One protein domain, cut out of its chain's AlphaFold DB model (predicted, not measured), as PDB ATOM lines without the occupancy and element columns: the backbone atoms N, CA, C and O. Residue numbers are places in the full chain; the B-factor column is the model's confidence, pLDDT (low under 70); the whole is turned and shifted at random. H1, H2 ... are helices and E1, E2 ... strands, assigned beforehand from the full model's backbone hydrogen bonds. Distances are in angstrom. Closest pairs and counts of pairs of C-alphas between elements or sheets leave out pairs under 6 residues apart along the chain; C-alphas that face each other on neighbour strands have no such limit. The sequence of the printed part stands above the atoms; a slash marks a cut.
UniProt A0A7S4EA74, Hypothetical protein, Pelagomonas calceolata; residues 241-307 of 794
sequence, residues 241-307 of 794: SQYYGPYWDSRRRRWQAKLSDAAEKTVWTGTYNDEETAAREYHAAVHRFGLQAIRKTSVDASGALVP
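AT A GLANCE: This is residues 241 to 307 of the 794 residues of the protein "Hypothetical protein" of Pelagomonas calceolata (UniProt A0A7S4EA74). A small slab of two layers: a three-strand sheet, E1, E2 and E3, with one helix, H1, over one face and running along the strands. After H1 a long stretch with no named element, residues 289 to 307, folds back past the helix, and Asp 300 to Gly 303 lie on the side of H1 away from the sheet. The printed part has 67 residues, with three named strands and then one named helix along the chain; the sheet's order is E1, E2, E3, antiparallel throughout. The class is mixed, helices and strands, with 31 residues, under half, in named elements. The whole is compact, with a radius of gyration of the C-alphas of 11.4 A, and flat, spanning 32 by 30 by 15 A.

IN THESE COORDINATES: E1 is residues 247 to 249, with C-alpha 247 at (1.467, -49.368, 29.755), and measures 6.5 A. E2, residues 254 to 260, runs 19.7 A from first to last C-alpha. E3, residues 266 to 272, runs 17.6 A. H1, residues 275 to 288, runs 20.0 A from C-alpha 275 at (3.493, -41.521, 29.410) to C-alpha 288 at (4.900, -45.293, 48.993).

HOW THE PARTS SIT: The three strands form a meander, each the antiparallel neighbour of the one before. E1 and E2 are a hairpin, with 123 degrees between their directions; N 247 and O 256, 2.9 A apart, are within hydrogen-bond range. E2 and E3 are a hairpin too, at 161 degrees, with N 267 and O 259 at 2.8 A and N 255 and O 272 at 2.9 A within that range. E1 and E3 are the edge strands and are apart. H1 is on the sheet at a height over the sheet of 8.9 A. It lies over E2 and E3 and runs along the strands, at 20 degrees to E2 on the local plane. H1 touches E2, the closest C-alphas being those of Ala 257 and Ala 278, 5.8 A apart. It also touches E3, the closest C-alphas being those of Tyr 272 and Ala 278, 5.8 A apart. E1 and H1 are near each other, with 5 pairs of C-alphas within 10 A. In H1 every O i to N i+4 pair is within hydrogen-bond range.

THE WHOLE: The two C-alphas farthest apart are those of Arg 251 and Ser 302, 34.5 A. The C-alphas of Ser 241 and Pro 307, the first and last printed, are 8.8 A apart. The printed part has no cut, and the links E1 to E2, E2 to E3 and E3 to H1 are tight. The mean pLDDT of the printed part is 78.0; residues 250 to 251, 261 to 265, 267 and 301 to 303 are under 70.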
ATOM      1  N   SER A 241       6.015 -49.414  27.852       78.06
ATOM      2  CA  SER A 241       6.458 -48.015  27.943       78.06
ATOM      3  C   SER A 241       7.982 -47.862  27.836       78.06
ATOM      4  O   SER A 241       8.742 -48.773  28.185       78.06
ATOM      5  N   GLN A 242       8.426 -46.675  27.421       80.06
ATOM      6  CA  GLN A 242       9.797 -46.184  27.595       80.06
ATOM      7  C   GLN A 242      10.317 -46.335  29.015       80.06
ATOM      8  O   GLN A 242      11.501 -46.592  29.205       80.06
ATOM      9  N   TYR A 243       9.428 -46.176  29.988       83.12
ATOM     10  CA  TYR A 243       9.735 -46.090  31.400       83.12
ATOM     11  C   TYR A 243       9.253 -47.354  32.121       83.12
ATOM     12  O   TYR A 243       8.359 -48.067  31.647       83.12
ATOM     13  N   TYR A 244       9.889 -47.731  33.229       81.56
ATOM     14  CA  TYR A 244       9.427 -48.875  34.024       81.56
ATOM     15  C   TYR A 244       8.089 -48.544  34.701       81.56
ATOM     16  O   TYR A 244       7.980 -47.504  35.338       81.56
ATOM     17  N   GLY A 245       7.091 -49.427  34.547       83.25
ATOM     18  CA  GLY A 245       5.747 -49.271  35.119       83.25
ATOM     19  C   GLY A 245       4.623 -49.069  34.093       83.25
ATOM     20  O   GLY A 245       3.771 -49.953  33.980       83.25
ATOM     21  N   PRO A 246       4.594 -47.953  33.339       87.50
ATOM     22  CA  PRO A 246       3.445 -47.621  32.502       87.50
ATOM     23  C   PRO A 246       3.186 -48.595  31.349       87.50
ATOM     24  O   PRO A 246       4.098 -49.185  30.759       87.50
ATOM     25  N   TYR A 247       1.917 -48.701  30.973       80.81
ATOM     26  CA  TYR A 247       1.467 -49.368  29.755       80.81
ATOM     27  C   TYR A 247       0.292 -48.615  29.126       80.81
ATOM     28  O   TYR A 247      -0.431 -47.875  29.793       80.81
ATOM     29  N   TRP A 248       0.105 -48.796  27.822       83.19
ATOM     30  CA  TRP A 248      -0.982 -48.167  27.077       83.19
ATOM     31  C   TRP A 248      -2.227 -49.063  27.076       83.19
ATOM     32  O   TRP A 248      -2.191 -50.171  26.536       83.19
ATOM     33  N   ASP A 249      -3.343 -48.593  27.644       79.12
ATOM     34  CA  ASP A 249      -4.642 -49.266  27.510       79.12
ATOM     35  C   ASP A 249      -5.315 -48.801  26.212       79.12
ATOM     36  O   ASP A 249      -5.913 -47.724  26.138       79.12
ATOM     37  N   SER A 250      -5.237 -49.640  25.176       67.50
ATOM     38  CA  SER A 250      -5.817 -49.362  23.860       67.50
ATOM     39  C   SER A 250      -7.345 -49.244  23.860       67.50
ATOM     40  O   SER A 250      -7.887 -48.596  22.965       67.50
ATOM     41  N   ARG A 251      -8.045 -49.811  24.855       69.44
ATOM     42  CA  ARG A 251      -9.509 -49.706  24.986       69.44
ATOM     43  C   ARG A 251      -9.919 -48.364  25.580       69.44
ATOM     44  O   ARG A 251     -10.921 -47.795  25.161       69.44
ATOM     45  N   ARG A 252      -9.141 -47.852  26.539       70.06
ATOM     46  CA  ARG A 252      -9.391 -46.555  27.198       70.06
ATOM     47  C   ARG A 252      -8.644 -45.374  26.574       70.06
ATOM     48  O   ARG A 252      -8.904 -44.243  26.969       70.06
ATOM     49  N   ARG A 253      -7.733 -45.627  25.623       77.12
ATOM     50  CA  ARG A 253      -6.863 -44.631  24.965       77.12
ATOM     51  C   ARG A 253      -6.134 -43.720  25.967       77.12
ATOM     52  O   ARG A 253      -6.022 -42.518  25.743       77.12
ATOM     53  N   ARG A 254      -5.670 -44.303  27.074       83.81
ATOM     54  CA  ARG A 254      -4.921 -43.626  28.143       83.81
ATOM     55  C   ARG A 254      -3.794 -44.518  28.654       83.81
ATOM     56  O   ARG A 254      -3.907 -45.747  28.628       83.81
ATOM     57  N   TRP A 255      -2.732 -43.892  29.150       84.31
ATOM     58  CA  TRP A 255      -1.677 -44.576  29.886       84.31
ATOM     59  C   TRP A 255      -2.198 -45.034  31.244       84.31
ATOM     60  O   TRP A 255      -3.033 -44.376  31.866       84.31
ATOM     61  N   GLN A 256      -1.718 -46.180  31.706       84.06
ATOM     62  CA  GLN A 256      -2.037 -46.731  33.016       84.06
ATOM     63  C   GLN A 256      -0.771 -47.174  33.718       84.06
ATOM     64  O   GLN A 256       0.144 -47.715  33.096       84.06
ATOM     65  N   ALA A 257      -0.769 -46.988  35.031       83.94
ATOM     66  CA  ALA A 257       0.179 -47.613  35.927       83.94
ATOM     67  C   ALA A 257      -0.594 -48.504  36.910       83.94
ATOM     68  O   ALA A 257      -1.691 -48.181  37.377       83.94
ATOM     69  N   LYS A 258      -0.035 -49.686  37.156       82.31
ATOM     70  CA  LYS A 258      -0.505 -50.635  38.163       82.31
ATOM     71  C   LYS A 258       0.713 -51.284  38.798       82.31
ATOM     72  O   LYS A 258       1.701 -51.547  38.111       82.31
ATOM     73  N   LEU A 259       0.620 -51.552  40.085       79.06
ATOM     74  CA  LEU A 259       1.676 -52.141  40.888       79.06
ATOM     75  C   LEU A 259       1.150 -53.461  41.453       79.06
ATOM     76  O   LEU A 259       0.008 -53.524  41.895       79.06
ATOM     77  N   SER A 260       1.951 -54.520  41.409       75.50
ATOM     78  CA  SER A 260       1.663 -55.748  42.157       75.50
ATOM     79  C   SER A 260       2.587 -55.789  43.359       75.50
ATOM     80  O   SER A 260       3.812 -55.705  43.187       75.50
ATOM     81  N   ASP A 261       1.982 -55.912  44.533       67.62
ATOM     82  CA  ASP A 261       2.664 -56.094  45.810       67.62
ATOM     83  C   ASP A 261       3.444 -57.427  45.852       67.62
ATOM     84  O   ASP A 261       3.298 -58.273  44.964       67.62
ATOM     85  N   ALA A 262       4.278 -57.624  46.875       60.38
ATOM     86  CA  ALA A 262       5.006 -58.870  47.113       60.38
ATOM     87  C   ALA A 262       4.062 -60.076  47.306       60.38
ATOM     88  O   ALA A 262       4.415 -61.191  46.934       60.38
ATOM     89  N   ALA A 263       2.838 -59.842  47.793       61.19
ATOM     90  CA  ALA A 263       1.756 -60.828  47.905       61.19
ATOM     91  C   ALA A 263       0.843 -60.900  46.651       61.19
ATOM     92  O   ALA A 263      -0.348 -61.182  46.759       61.19
ATOM     93  N   GLU A 264       1.365 -60.550  45.469       60.88
ATOM     94  CA  GLU A 264       0.703 -60.507  44.144       60.88
ATOM     95  C   GLU A 264      -0.537 -59.597  43.981       60.88
ATOM     96  O   GLU A 264      -0.959 -59.322  42.850       60.88
ATOM     97  N   LYS A 265      -1.086 -59.044  45.068       66.88
ATOM     98  CA  LYS A 265      -2.254 -58.154  45.054       66.88
ATOM     99  C   LYS A 265      -2.000 -56.910  44.191       66.88
ATOM    100  O   LYS A 265      -1.027 -56.178  44.385       66.88
ATOM    101  N   THR A 266      -2.879 -56.665  43.220       73.81
ATOM    102  CA  THR A 266      -2.764 -55.549  42.272       73.81
ATOM    103  C   THR A 266      -3.350 -54.258  42.840       73.81
ATOM    104  O   THR A 266      -4.556 -54.133  43.039       73.81
ATOM    105  N   VAL A 267      -2.498 -53.255  43.029       69.62
ATOM    106  CA  VAL A 267      -2.882 -51.878  43.352       69.62
ATOM    107  C   VAL A 267      -2.898 -51.054  42.064       69.62
ATOM    108  O   VAL A 267      -1.908 -50.974  41.330       69.62
ATOM    109  N   TRP A 268      -4.041 -50.447  41.759       75.06
ATOM    110  CA  TRP A 268      -4.200 -49.551  40.614       75.06
ATOM    111  C   TRP A 268      -3.843 -48.125  41.030       75.06
ATOM    112  O   TRP A 268      -4.440 -47.604  41.969       75.06
ATOM    113  N   THR A 269      -2.868 -47.502  40.362       71.38
ATOM    114  CA  THR A 269      -2.387 -46.163  40.749       71.38
ATOM    115  C   THR A 269      -3.093 -45.053  39.971       71.38
ATOM    116  O   THR A 269      -3.299 -43.975  40.514       71.38
ATOM    117  N   GLY A 270      -3.521 -45.319  38.728       78.12
ATOM    118  CA  GLY A 270      -4.356 -44.388  37.971       78.12
ATOM    119  C   GLY A 270      -4.391 -44.594  36.454       78.12
ATOM    120  O   GLY A 270      -3.757 -45.486  35.881       78.12
ATOM    121  N   THR A 271      -5.139 -43.705  35.795       84.94
ATOM    122  CA  THR A 271      -5.161 -43.499  34.336       84.94
ATOM    123  C   THR A 271      -4.726 -42.082  34.001       84.94
ATOM    124  O   THR A 271      -5.336 -41.134  34.491       84.94
ATOM    125  N   TYR A 272      -3.770 -41.947  33.090       84.75
ATOM    126  CA  TYR A 272      -3.098 -40.696  32.750       84.75
ATOM    127  C   TYR A 272      -3.143 -40.454  31.240       84.75
ATOM    128  O   TYR A 272      -3.237 -41.395  30.448       84.75
ATOM    129  N   ASN A 273      -3.076 -39.191  30.830       79.50
ATOM    130  CA  ASN A 273      -3.054 -38.840  29.409       79.50
ATOM    131  C   ASN A 273      -1.644 -39.005  28.811       79.50
ATOM    132  O   ASN A 273      -1.523 -39.401  27.652       79.50
ATOM    133  N   ASP A 274      -0.604 -38.826  29.632       81.81
ATOM    134  CA  ASP A 274       0.801 -38.781  29.216       81.81
ATOM    135  C   ASP A 274       1.634 -39.928  29.810       81.81
ATOM    136  O   ASP A 274       1.408 -40.376  30.940       81.81
ATOM    137  N   GLU A 275       2.626 -40.391  29.043       86.25
ATOM    138  CA  GLU A 275       3.493 -41.521  29.410       86.25
ATOM    139  C   GLU A 275       4.389 -41.195  30.619       86.25
ATOM    140  O   GLU A 275       4.591 -42.031  31.500       86.25
ATOM    141  N   GLU A 276       4.897 -39.964  30.676       85.12
ATOM    142  CA  GLU A 276       5.780 -39.485  31.742       85.12
ATOM    143  C   GLU A 276       5.068 -39.327  33.086       85.12
ATOM    144  O   GLU A 276       5.601 -39.714  34.124       85.12
ATOM    145  N   THR A 277       3.850 -38.783  33.085       84.50
ATOM    146  CA  THR A 277       3.049 -38.606  34.304       84.50
ATOM    147  C   THR A 277       2.723 -39.963  34.923       84.50
ATOM    148  O   THR A 277       2.923 -40.157  36.119       84.50
ATOM    149  N   ALA A 278       2.360 -40.950  34.094       86.69
ATOM    150  CA  ALA A 278       2.200 -42.333  34.539       86.69
ATOM    151  C   ALA A 278       3.502 -42.936  35.109       86.69
ATOM    152  O   ALA A 278       3.446 -43.756  36.025       86.69
ATOM    153  N   ALA A 279       4.673 -42.554  34.581       87.00
ATOM    154  CA  ALA A 279       5.971 -43.041  35.050       87.00
ATOM    155  C   ALA A 279       6.375 -42.446  36.411       87.00
ATOM    156  O   ALA A 279       6.855 -43.187  37.273       87.00
ATOM    157  N   ARG A 280       6.148 -41.140  36.624       85.44
ATOM    158  CA  ARG A 280       6.392 -40.472  37.918       85.44
ATOM    159  C   ARG A 280       5.477 -41.035  39.006       85.44
ATOM    160  O   ARG A 280       5.960 -41.392  40.074       85.44
ATOM    161  N   GLU A 281       4.195 -41.221  38.704       85.38
ATOM    162  CA  GLU A 281       3.216 -41.811  39.627       85.38
ATOM    163  C   GLU A 281       3.507 -43.281  39.953       85.38
ATOM    164  O   GLU A 281       3.385 -43.706  41.100       85.38
ATOM    165  N   TYR A 282       3.981 -44.066  38.979       84.88
ATOM    166  CA  TYR A 282       4.463 -45.420  39.256       84.88
ATOM    167  C   TYR A 282       5.678 -45.417  40.201       84.88
ATOM    168  O   TYR A 282       5.738 -46.236  41.115       84.88
ATOM    169  N   HIS A 283       6.631 -44.496  40.021       84.88
ATOM    170  CA  HIS A 283       7.772 -44.352  40.930       84.88
ATOM    171  C   HIS A 283       7.338 -43.911  42.338       84.88
ATOM    172  O   HIS A 283       7.735 -44.544  43.317       84.88
ATOM    173  N   ALA A 284       6.452 -42.915  42.445       83.94
ATOM    174  CA  ALA A 284       5.876 -42.477  43.716       83.94
ATOM    175  C   ALA A 284       5.135 -43.620  44.435       83.94
ATOM    176  O   ALA A 284       5.307 -43.808  45.639       83.94
ATOM    177  N   ALA A 285       4.380 -44.447  43.703       82.38
ATOM    178  CA  ALA A 285       3.735 -45.636  44.253       82.38
ATOM    179  C   ALA A 285       4.750 -46.689  44.732       82.38
ATOM    180  O   ALA A 285       4.610 -47.200  45.839       82.38
ATOM    181  N   VAL A 286       5.801 -46.990  43.957       82.44
ATOM    182  CA  VAL A 286       6.875 -47.909  44.389       82.44
ATOM    183  C   VAL A 286       7.536 -47.426  45.685       82.44
ATOM    184  O   VAL A 286       7.809 -48.245  46.562       82.44
ATOM    185  N   HIS A 287       7.732 -46.114  45.843       80.62
ATOM    186  CA  HIS A 287       8.274 -45.524  47.067       80.62
ATOM    187  C   HIS A 287       7.275 -45.602  48.238       80.62
ATOM    188  O   HIS A 287       7.645 -46.032  49.328       80.62
ATOM    189  N   ARG A 288       5.996 -45.266  48.001       79.00
ATOM    190  CA  ARG A 288       4.900 -45.293  48.993       79.00
ATOM    191  C   ARG A 288       4.595 -46.693  49.533       79.00
ATOM    192  O   ARG A 288       4.213 -46.816  50.690       79.00
ATOM    193  N   PHE A 289       4.755 -47.729  48.710       76.25
ATOM    194  CA  PHE A 289       4.560 -49.131  49.099       76.25
ATOM    195  C   PHE A 289       5.870 -49.849  49.485       76.25
ATOM    196  O   PHE A 289       5.860 -51.054  49.697       76.25
ATOM    197  N   GLY A 290       7.009 -49.145  49.566       78.06
ATOM    198  CA  GLY A 290       8.290 -49.727  50.001       78.06
ATOM    199  C   GLY A 290       8.925 -50.738  49.030       78.06
ATOM    200  O   GLY A 290       9.913 -51.384  49.366       78.06
ATOM    201  N   LEU A 291       8.419 -50.866  47.800       77.31
ATOM    202  CA  LEU A 291       8.804 -51.920  46.845       77.31
ATOM    203  C   LEU A 291      10.091 -51.618  46.052       77.31
ATOM    204  O   LEU A 291      10.344 -52.239  45.018       77.31
ATOM    205  N   GLN A 292      10.914 -50.679  46.523       75.25
ATOM    206  CA  GLN A 292      12.109 -50.181  45.825       75.25
ATOM    207  C   GLN A 292      13.159 -51.274  45.571       75.25
ATOM    208  O   GLN A 292      13.784 -51.299  44.514       75.25
ATOM    209  N   ALA A 293      13.298 -52.228  46.497       71.06
ATOM    210  CA  ALA A 293      14.193 -53.377  46.349       71.06
ATOM    211  C   ALA A 293      13.730 -54.388  45.275       71.06
ATOM    212  O   ALA A 293      14.531 -55.170  44.770       71.06
ATOM    213  N   ILE A 294      12.439 -54.382  44.916       71.81
ATOM    214  CA  ILE A 294      11.802 -55.392  44.050       71.81
ATOM    215  C   ILE A 294      11.474 -54.818  42.661       71.81
ATOM    216  O   ILE A 294      11.525 -55.522  41.648       71.81
ATOM    217  N   ARG A 295      11.104 -53.535  42.581       75.94
ATOM    218  CA  ARG A 295      10.575 -52.896  41.370       75.94
ATOM    219  C   ARG A 295      11.505 -51.786  40.888       75.94
ATOM    220  O   ARG A 295      11.620 -50.738  41.508       75.94
ATOM    221  N   LYS A 296      12.093 -51.987  39.706       79.94
ATOM    222  CA  LYS A 296      12.860 -50.947  39.004       79.94
ATOM    223  C   LYS A 296      11.944 -49.780  38.627       79.94
ATOM    224  O   LYS A 296      10.859 -50.003  38.086       79.94
ATOM    225  N   THR A 297      12.409 -48.558  38.858       83.06
ATOM    226  CA  THR A 297      11.762 -47.315  38.421       83.06
ATOM    227  C   THR A 297      12.609 -46.610  37.366       83.06
ATOM    228  O   THR A 297      13.776 -46.935  37.169       83.06
ATOM    229  N   SER A 298      12.003 -45.663  36.657       79.56
ATOM    230  CA  SER A 298      12.641 -44.892  35.580       79.56
ATOM    231  C   SER A 298      12.959 -43.454  35.999       79.56
ATOM    232  O   SER A 298      12.906 -42.547  35.181       79.56
ATOM    233  N   VAL A 299      13.241 -43.248  37.281       79.75
ATOM    234  CA  VAL A 299      13.592 -41.952  37.873       79.75
ATOM    235  C   VAL A 299      14.980 -42.098  38.487       79.75
ATOM    236  O   VAL A 299      15.242 -43.123  39.122       79.75
ATOM    237  N   ASP A 300      15.866 -41.135  38.243       76.44
ATOM    238  CA  ASP A 300      17.213 -41.110  38.823       76.44
ATOM    239  C   ASP A 300      17.260 -40.415  40.197       76.44
ATOM    240  O   ASP A 300      16.253 -39.920  40.703       76.44
ATOM    241  N   ALA A 301      18.446 -40.370  40.812       65.38
ATOM    242  CA  ALA A 301      18.652 -39.754  42.125       65.38
ATOM    243  C   ALA A 301      18.415 -38.227  42.162       65.38
ATOM    244  O   ALA A 301      18.359 -37.657  43.248       65.38
ATOM    245  N   SER A 302      18.269 -37.565  41.006       65.25
ATOM    246  CA  SER A 302      17.912 -36.144  40.894       65.25
ATOM    247  C   SER A 302      16.410 -35.909  40.670       65.25
ATOM    248  O   SER A 302      15.965 -34.765  40.611       65.25
ATOM    249  N   GLY A 303      15.614 -36.979  40.542       66.88
ATOM    250  CA  GLY A 303      14.184 -36.903  40.240       66.88
ATOM    251  C   GLY A 303      13.855 -36.820  38.741       66.88
ATOM    252  O   GLY A 303      12.680 -36.687  38.382       66.88
ATOM    253  N   ALA A 304      14.845 -36.923  37.848       75.12
ATOM    254  CA  ALA A 304      14.632 -36.849  36.405       75.12
ATOM    255  C   ALA A 304      14.215 -38.207  35.803       75.12
ATOM    256  O   ALA A 304      14.640 -39.272  36.250       75.12
ATOM    257  N   LEU A 305      13.361 -38.180  34.768       79.81
ATOM    258  CA  LEU A 305      12.870 -39.387  34.091       79.81
ATOM    259  C   LEU A 305      13.888 -39.928  33.076       79.81
ATOM    260  O   LEU A 305      14.070 -39.361  31.997       79.81
ATOM    261  N   VAL A 306      14.458 -41.097  33.366       80.81
ATOM    262  CA  VAL A 306      15.417 -41.795  32.502       80.81
ATOM    263  C   VAL A 306      14.736 -42.968  31.770       80.81
ATOM    264  O   VAL A 306      14.179 -43.875  32.407       80.81
ATOM    265  N   PRO A 307      14.755 -42.999  30.421       80.81
ATOM    266  CA  PRO A 307      14.170 -44.093  29.648       80.81
ATOM    267  C   PRO A 307      14.969 -45.395  29.811       80.81
ATOM    268  O   PRO A 307      16.188 -45.387  29.978       80.81
TER     269      PRO A 307